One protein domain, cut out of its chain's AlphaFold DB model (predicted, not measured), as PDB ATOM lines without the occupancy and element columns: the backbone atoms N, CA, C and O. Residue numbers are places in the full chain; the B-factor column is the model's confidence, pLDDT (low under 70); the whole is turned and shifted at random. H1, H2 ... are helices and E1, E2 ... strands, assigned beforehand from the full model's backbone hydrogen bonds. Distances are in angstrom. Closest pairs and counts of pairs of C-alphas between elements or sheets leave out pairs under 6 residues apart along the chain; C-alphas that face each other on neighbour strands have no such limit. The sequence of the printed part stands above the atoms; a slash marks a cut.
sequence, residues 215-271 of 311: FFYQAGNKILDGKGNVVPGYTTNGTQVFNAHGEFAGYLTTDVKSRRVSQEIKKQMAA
ATOM      1  N   PHE A 215     131.073 128.481 107.851       82.44
ATOM      2  CA  PHE A 215     131.659 129.291 106.787       82.44
ATOM      3  C   PHE A 215     131.541 130.784 107.081       82.44
ATOM      4  O   PHE A 215     130.483 131.276 107.485       82.44
ATOM      5  N   PHE A 216     132.635 131.492 106.822       85.12
ATOM      6  CA  PHE A 216     132.791 132.930 106.999       85.12
ATOM      7  C   PHE A 216     133.112 133.605 105.665       85.12
ATOM      8  O   PHE A 216     133.572 132.971 104.713       85.12
ATOM      9  N   TYR A 217     132.903 134.914 105.613       82.81
ATOM     10  CA  TYR A 217     133.094 135.734 104.422       82.81
ATOM     11  C   TYR A 217     133.985 136.932 104.741       82.81
ATOM     12  O   TYR A 217     133.831 137.548 105.790       82.81
ATOM     13  N   GLN A 218     134.882 137.310 103.834       83.25
ATOM     14  CA  GLN A 218     135.734 138.488 104.010       83.25
ATOM     15  C   GLN A 218     135.211 139.675 103.190       83.25
ATOM     16  O   GLN A 218     135.002 139.559 101.982       83.25
ATOM     17  N   ALA A 219     135.045 140.832 103.835       74.69
ATOM     18  CA  ALA A 219     134.776 142.114 103.186       74.69
ATOM     19  C   ALA A 219     135.839 143.137 103.610       74.69
ATOM     20  O   ALA A 219     135.775 143.712 104.700       74.69
ATOM     21  N   GLY A 220     136.848 143.335 102.758       75.88
ATOM     22  CA  GLY A 220     138.024 144.139 103.099       75.88
ATOM     23  C   GLY A 220     138.737 143.571 104.331       75.88
ATOM     24  O   GLY A 220     139.031 142.377 104.390       75.88
ATOM     25  N   ASN A 221     138.951 144.417 105.339       75.81
ATOM     26  CA  ASN A 221     139.629 144.053 106.591       75.81
ATOM     27  C   ASN A 221     138.676 143.495 107.669       75.81
ATOM     28  O   ASN A 221     139.034 143.457 108.844       75.81
ATOM     29  N   LYS A 222     137.442 143.111 107.311       82.88
ATOM     30  CA  LYS A 222     136.442 142.571 108.245       82.88
ATOM     31  C   LYS A 222     135.980 141.186 107.814       82.88
ATOM     32  O   LYS A 222     135.700 140.955 106.638       82.88
ATOM     33  N   ILE A 223     135.840 140.295 108.791       85.19
ATOM     34  CA  ILE A 223     135.254 138.965 108.616       85.19
ATOM     35  C   ILE A 223     133.784 139.012 109.036       85.19
ATOM     36  O   ILE A 223     133.436 139.650 110.031       85.19
ATOM     37  N   LEU A 224     132.923 138.362 108.258       83.94
ATOM     38  CA  LEU A 224     131.492 138.231 108.490       83.94
ATOM     39  C   LEU A 224     131.124 136.763 108.711       83.94
ATOM     40  O   LEU A 224     131.655 135.874 108.045       83.94
ATOM     41  N   ASP A 225     130.178 136.522 109.616       85.19
ATOM     42  CA  ASP A 225     129.571 135.208 109.828       85.19
ATOM     43  C   ASP A 225     128.638 134.794 108.668       85.19
ATOM     44  O   ASP A 225     128.290 135.581 107.779       85.19
ATOM     45  N   GLY A 226     128.151 133.550 108.717       78.88
ATOM     46  CA  GLY A 226     127.156 133.024 107.776       78.88
ATOM     47  C   GLY A 226     125.821 133.789 107.717       78.88
ATOM     48  O   GLY A 226     125.030 133.578 106.796       78.88
ATOM     49  N   LYS A 227     125.555 134.682 108.679       80.88
ATOM     50  CA  LYS A 227     124.335 135.499 108.796       80.88
ATOM     51  C   LYS A 227     124.542 136.929 108.265       80.88
ATOM     52  O   LYS A 227     123.561 137.651 108.078       80.88
ATOM     53  N   GLY A 228     125.782 137.324 107.960       74.81
ATOM     54  CA  GLY A 228     126.156 138.653 107.471       74.81
ATOM     55  C   GLY A 228     126.420 139.675 108.576       74.81
ATOM     56  O   GLY A 228     126.265 140.870 108.334       74.81
ATOM     57  N   ASN A 229     126.780 139.233 109.781       84.75
ATOM     58  CA  ASN A 229     127.252 140.095 110.864       84.75
ATOM     59  C   ASN A 229     128.782 140.113 110.872       84.75
ATOM     60  O   ASN A 229     129.400 139.062 110.723       84.75
ATOM     61  N   VAL A 230     129.399 141.274 111.094       82.00
ATOM     62  CA  VAL A 230     130.851 141.357 111.318       82.00
ATOM     63  C   VAL A 230     131.192 140.679 112.647       82.00
ATOM     64  O   VAL A 230     130.574 141.003 113.659       82.00
ATOM     65  N   VAL A 231     132.180 139.783 112.648       86.62
ATOM     66  CA  VAL A 231     132.696 139.092 113.843       86.62
ATOM     67  C   VAL A 231     134.016 139.739 114.298       86.62
ATOM     68  O   VAL A 231     135.050 139.535 113.659       86.62
ATOM     69  N   PRO A 232     134.023 140.577 115.357       81.94
ATOM     70  CA  PRO A 232     135.227 141.290 115.785       81.94
ATOM     71  C   PRO A 232     136.273 140.342 116.380       81.94
ATOM     72  O   PRO A 232     135.928 139.380 117.061       81.94
ATOM     73  N   GLY A 233     137.555 140.623 116.141       83.75
ATOM     74  CA  GLY A 233     138.671 139.820 116.662       83.75
ATOM     75  C   GLY A 233     138.894 138.476 115.957       83.75
ATOM     76  O   GLY A 233     139.871 137.801 116.262       83.75
ATOM     77  N   TYR A 234     138.041 138.093 115.002       88.44
ATOM     78  CA  TYR A 234     138.269 136.910 114.176       88.44
ATOM     79  C   TYR A 234     139.384 137.191 113.167       88.44
ATOM     80  O   TYR A 234     139.401 138.239 112.517       88.44
ATOM     81  N   THR A 235     140.307 136.244 113.028       84.25
ATOM     82  CA  THR A 235     141.489 136.355 112.162       84.25
ATOM     83  C   THR A 235     141.518 135.232 111.132       84.25
ATOM     84  O   THR A 235     140.835 134.220 111.277       84.25
ATOM     85  N   THR A 236     142.281 135.420 110.058       83.75
ATOM     86  CA  THR A 236     142.352 134.483 108.930       83.75
ATOM     87  C   THR A 236     143.781 134.007 108.724       83.75
ATOM     88  O   THR A 236     144.676 134.835 108.562       83.75
ATOM     89  N   ASN A 237     143.990 132.694 108.660       84.25
ATOM     90  CA  ASN A 237     145.249 132.093 108.227       84.25
ATOM     91  C   ASN A 237     144.965 131.215 106.999       84.25
ATOM     92  O   ASN A 237     144.338 130.160 107.101       84.25
ATOM     93  N   GLY A 238     145.346 131.699 105.815       83.62
ATOM     94  CA  GLY A 238     144.933 131.098 104.546       83.62
ATOM     95  C   GLY A 238     143.406 131.054 104.412       83.62
ATOM     96  O   GLY A 238     142.729 132.066 104.571       83.62
ATOM     97  N   THR A 239     142.856 129.870 104.134       80.75
ATOM     98  CA  THR A 239     141.402 129.637 104.053       80.75
ATOM     99  C   THR A 239     140.742 129.364 105.407       80.75
ATOM    100  O   THR A 239     139.524 129.205 105.456       80.75
ATOM    101  N   GLN A 240     141.500 129.301 106.503       87.19
ATOM    102  CA  GLN A 240     140.982 129.043 107.846       87.19
ATOM    103  C   GLN A 240     140.710 130.349 108.599       87.19
ATOM    104  O   GLN A 240     141.469 131.313 108.497       87.19
ATOM    105  N   VAL A 241     139.640 130.358 109.387       85.69
ATOM    106  CA  VAL A 241     139.243 131.454 110.272       85.69
ATOM    107  C   VAL A 241     139.351 130.991 111.715       85.69
ATOM    108  O   VAL A 241     138.885 129.905 112.064       85.69
ATOM    109  N   PHE A 242     139.942 131.835 112.548       87.25
ATOM    110  CA  PHE A 242     140.145 131.610 113.971       87.25
ATOM    111  C   PHE A 242     139.354 132.647 114.767       87.25
ATOM    112  O   PHE A 242     139.237 133.802 114.345       87.25
ATOM    113  N   ASN A 243     138.777 132.231 115.894       85.81
ATOM    114  CA  ASN A 243     138.035 133.126 116.778       85.81
ATOM    115  C   ASN A 243     138.989 134.052 117.565       85.81
ATOM    116  O   ASN A 243     140.213 133.945 117.475       85.81
ATOM    117  N   ALA A 244     138.423 134.946 118.378       83.81
ATOM    118  CA  ALA A 244     139.195 135.885 119.199       83.81
ATOM    119  C   ALA A 244     140.101 135.230 120.273       83.81
ATOM    120  O   ALA A 244     140.943 135.918 120.843       83.81
ATOM    121  N   HIS A 245     139.952 133.926 120.538       82.12
ATOM    122  CA  HIS A 245     140.796 133.145 121.453       82.12
ATOM    123  C   HIS A 245     141.870 132.316 120.718       82.12
ATOM    124  O   HIS A 245     142.631 131.595 121.356       82.12
ATOM    125  N   GLY A 246     141.954 132.416 119.384       78.88
ATOM    126  CA  GLY A 246     142.899 131.656 118.560       78.88
ATOM    127  C   GLY A 246     142.454 130.227 118.231       78.88
ATOM    128  O   GLY A 246     143.235 129.461 117.672       78.88
ATOM    129  N   GLU A 247     141.213 129.855 118.544       82.50
ATOM    130  CA  GLU A 247     140.658 128.532 118.241       82.50
ATOM    131  C   GLU A 247     140.110 128.495 116.809       82.50
ATOM    132  O   GLU A 247     139.580 129.491 116.307       82.50
ATOM    133  N   PHE A 248     140.209 127.343 116.140       83.31
ATOM    134  CA  PHE A 248     139.690 127.176 114.782       83.31
ATOM    135  C   PHE A 248     138.160 127.311 114.762       83.31
ATOM    136  O   PHE A 248     137.447 126.506 115.356       83.31
ATOM    137  N   ALA A 249     137.656 128.329 114.063       82.19
ATOM    138  CA  ALA A 249     136.239 128.682 114.033       82.19
ATOM    139  C   ALA A 249     135.523 128.222 112.756       82.19
ATOM    140  O   ALA A 249     134.309 128.024 112.776       82.19
ATOM    141  N   GLY A 250     136.250 128.077 111.645       84.75
ATOM    142  CA  GLY A 250     135.719 127.560 110.385       84.75
ATOM    143  C   GLY A 250     136.495 128.024 109.158       84.75
ATOM    144  O   GLY A 250     137.647 128.439 109.266       84.75
ATOM    145  N   TYR A 251     135.886 127.948 107.977       83.88
ATOM    146  CA  TYR A 251     136.561 128.253 106.709       83.88
ATOM    147  C   TYR A 251     136.027 129.521 106.035       83.88
ATOM    148  O   TYR A 251     134.829 129.803 106.049       83.88
ATOM    149  N   LEU A 252     136.913 130.263 105.372       82.94
ATOM    150  CA  LEU A 252     136.529 131.283 104.401       82.94
ATOM    151  C   LEU A 252     135.858 130.627 103.192       82.94
ATOM    152  O   LEU A 252     136.348 129.632 102.654       82.94
ATOM    153  N   THR A 253     134.769 131.225 102.716       79.50
ATOM    154  CA  THR A 253     134.168 130.864 101.434       79.50
ATOM    155  C   THR A 253     133.829 132.091 100.595       79.50
ATOM    156  O   THR A 253     133.489 133.159 101.102       79.50
ATOM    157  N   THR A 254     133.916 131.924  99.279       74.81
ATOM    158  CA  THR A 254     133.466 132.893  98.273       74.81
ATOM    159  C   THR A 254     132.058 132.577  97.748       74.81
ATOM    160  O   THR A 254     131.487 133.385  97.016       74.81
ATOM    161  N   ASP A 255     131.469 131.442  98.148       76.44
ATOM    162  CA  ASP A 255     130.127 130.975  97.764       76.44
ATOM    163  C   ASP A 255     129.037 131.717  98.571       76.44
ATOM    164  O   ASP A 255     128.475 131.205  99.542       76.44
ATOM    165  N   VAL A 256     128.781 132.984  98.218       69.25
ATOM    166  CA  VAL A 256     127.852 133.879  98.937       69.25
ATOM    167  C   VAL A 256     126.387 133.540  98.633       69.25
ATOM    168  O   VAL A 256     125.765 134.119  97.743       69.25
ATOM    169  N   LYS A 257     125.792 132.644  99.431       70.00
ATOM    170  CA  LYS A 257     124.385 132.209  99.256       70.00
ATOM    171  C   LYS A 257     123.338 133.144  99.856       70.00
ATOM    172  O   LYS A 257     122.179 133.121  99.448       70.00
ATOM    173  N   SER A 258     123.716 133.966 100.833       76.38
ATOM    174  CA  SER A 258     122.793 134.884 101.510       76.38
ATOM    175  C   SER A 258     122.791 136.264 100.852       76.38
ATOM    176  O   SER A 258     123.830 136.924 100.768       76.38
ATOM    177  N   ARG A 259     121.604 136.758 100.459       74.31
ATOM    178  CA  ARG A 259     121.438 138.133  99.940       74.31
ATOM    179  C   ARG A 259     121.953 139.184 100.927       74.31
ATOM    180  O   ARG A 259     122.575 140.147 100.494       74.31
ATOM    181  N   ARG A 260     121.742 138.980 102.236       77.94
ATOM    182  CA  ARG A 260     122.202 139.895 103.295       77.94
ATOM    183  C   ARG A 260     123.729 139.942 103.379       77.94
ATOM    184  O   ARG A 260     124.289 141.029 103.445       77.94
ATOM    185  N   VAL A 261     124.396 138.786 103.301       76.81
ATOM    186  CA  VAL A 261     125.868 138.713 103.239       76.81
ATOM    187  C   VAL A 261     126.381 139.441 101.991       76.81
ATOM    188  O   VAL A 261     127.258 140.288 102.100       76.81
ATOM    189  N   SER A 262     125.789 139.193 100.816       69.62
ATOM    190  CA  SER A 262     126.178 139.876  99.568       69.62
ATOM    191  C   SER A 262     126.005 141.400  99.646       69.62
ATOM    192  O   SER A 262     126.873 142.146  99.192       69.62
ATOM    193  N   GLN A 263     124.913 141.874 100.254       74.50
ATOM    194  CA  GLN A 263     124.667 143.299 100.475       74.50
ATOM    195  C   GLN A 263     125.669 143.923 101.450       74.50
ATOM    196  O   GLN A 263     126.187 144.994 101.151       74.50
ATOM    197  N   GLU A 264     125.983 143.275 102.575       71.25
ATOM    198  CA  GLU A 264     126.922 143.848 103.546       71.25
ATOM    199  C   GLU A 264     128.378 143.778 103.050       71.25
ATOM    200  O   GLU A 264     129.111 144.744 103.240       71.25
ATOM    201  N   ILE A 265     128.779 142.739 102.297       70.44
ATOM    202  CA  ILE A 265     130.068 142.729 101.570       70.44
ATOM    203  C   ILE A 265     130.142 143.933 100.621       70.44
ATOM    204  O   ILE A 265     131.098 144.706 100.680       70.44
ATOM    205  N   LYS A 266     129.111 144.138  99.786       69.38
ATOM    206  CA  LYS A 266     129.044 145.291  98.874       69.38
ATOM    207  C   LYS A 266     129.073 146.618  99.625       69.38
ATOM    208  O   LYS A 266     129.759 147.525  99.184       69.38
ATOM    209  N   LYS A 267     128.384 146.739 100.758       71.69
ATOM    210  CA  LYS A 267     128.314 147.971 101.554       71.69
ATOM    211  C   LYS A 267     129.634 148.307 102.253       71.69
ATOM    212  O   LYS A 267     130.033 149.466 102.239       71.69
ATOM    213  N   GLN A 268     130.332 147.316 102.814       65.00
ATOM    214  CA  GLN A 268     131.657 147.520 103.412       65.00
ATOM    215  C   GLN A 268     132.737 147.792 102.342       65.00
ATOM    216  O   GLN A 268     133.719 148.460 102.650       65.00
ATOM    217  N   MET A 269     132.554 147.336 101.092       62.03
ATOM    218  CA  MET A 269     133.450 147.653  99.965       62.03
ATOM    219  C   MET A 269     133.101 148.960  99.225       62.03
ATOM    220  O   MET A 269     134.002 149.637  98.745       62.03
ATOM    221  N   ALA A 270     131.829 149.364  99.160       54.12
ATOM    222  CA  ALA A 270     131.377 150.565  98.439       54.12
ATOM    223  C   ALA A 270     131.703 151.896  99.146       54.12
ATOM    224  O   ALA A 270     131.411 152.963  98.614       54.12
ATOM    225  N   ALA A 271     132.329 151.851 100.325       49.88
ATOM    226  CA  ALA A 271     132.872 153.028 101.003       49.88
ATOM    227  C   ALA A 271     134.199 153.538 100.384       49.88
ATOM    228  O   ALA A 271     134.843 154.409 100.966       49.88
TER     229      ALA A 271
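This is residues 215 to 271 of the 311 residues of the protein "GRAM_POS_ANCHORING domain-containing protein" of Lactobacillus apodemi DSM 16634 = JCM 16172 (UniProt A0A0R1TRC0). One small sheet of five strands folds back on itself, curled like part of a barrel: the hairpin E1 and E2 faces the hairpin E3 and E4, with E5 as the hinge, and the helix H1 packs on E1 at one end of the longest axis. The printed part has 57 residues, with five named strands followed by one named helix; the class is mixed, helices and strands. The sheet's order is E2 E1 E5 E4 E3, mixed, with E1 and E5 parallel. The whole is compact, with a radius of gyration of the C-alphas of 10.6 A and spans of 29 by 22 by 18 A.

Begin at the hinge, E5, residues 248 to 252. Its residues 248 to 251 pair with E4, residues 240 to 242, antiparallel; look for N 241 and O 250, 2.8 A apart. Its residues 251 to 252 pair with E1, residues 215 to 219, parallel at 62 degrees; N 216 and O 251 are 2.9 A apart. The edge strand E3, residues 235 to 237, forms a hairpin with E4, with N 242 and O 235 at 2.8 A; E3, E4 and E5 are a meander, each strand the antiparallel neighbour of the one before. The other edge strand, E2, residues 222 to 224, forms a hairpin with E1, with N 224 and O 217 at 2.8 A. Between the leaves, the closest C-alphas of E1 and E4 are those of Phe 216 and Val 241, 7.4 A apart. H1, residues 259 to 269, is on the sheet over E1, at a height over the sheet of 8.7 A, and runs along the strands, at 13 degrees to E1 on the local plane; their closest C-alphas, Ala 219 and Ile 265, are 5.0 A apart. In H1 every O i to N i+4 pair is within hydrogen-bond range.

Find C-alpha 215 at (131.659, 129.291, 106.787); from there E1 runs 13.7 A. E2, E3 and E4 measure 6.6 A, 6.9 A and 6.7 A, and E5 11.6 A. H1 runs 15.3 A to C-alpha 269 at (133.450, 147.653, 99.965).

The two C-alphas farthest apart, Glu 247 and Ala 270, are 31.0 A apart. The printed part has no cut and no long link. Confidence is under 70 at residues 256, 262, 266 and 268 to 271.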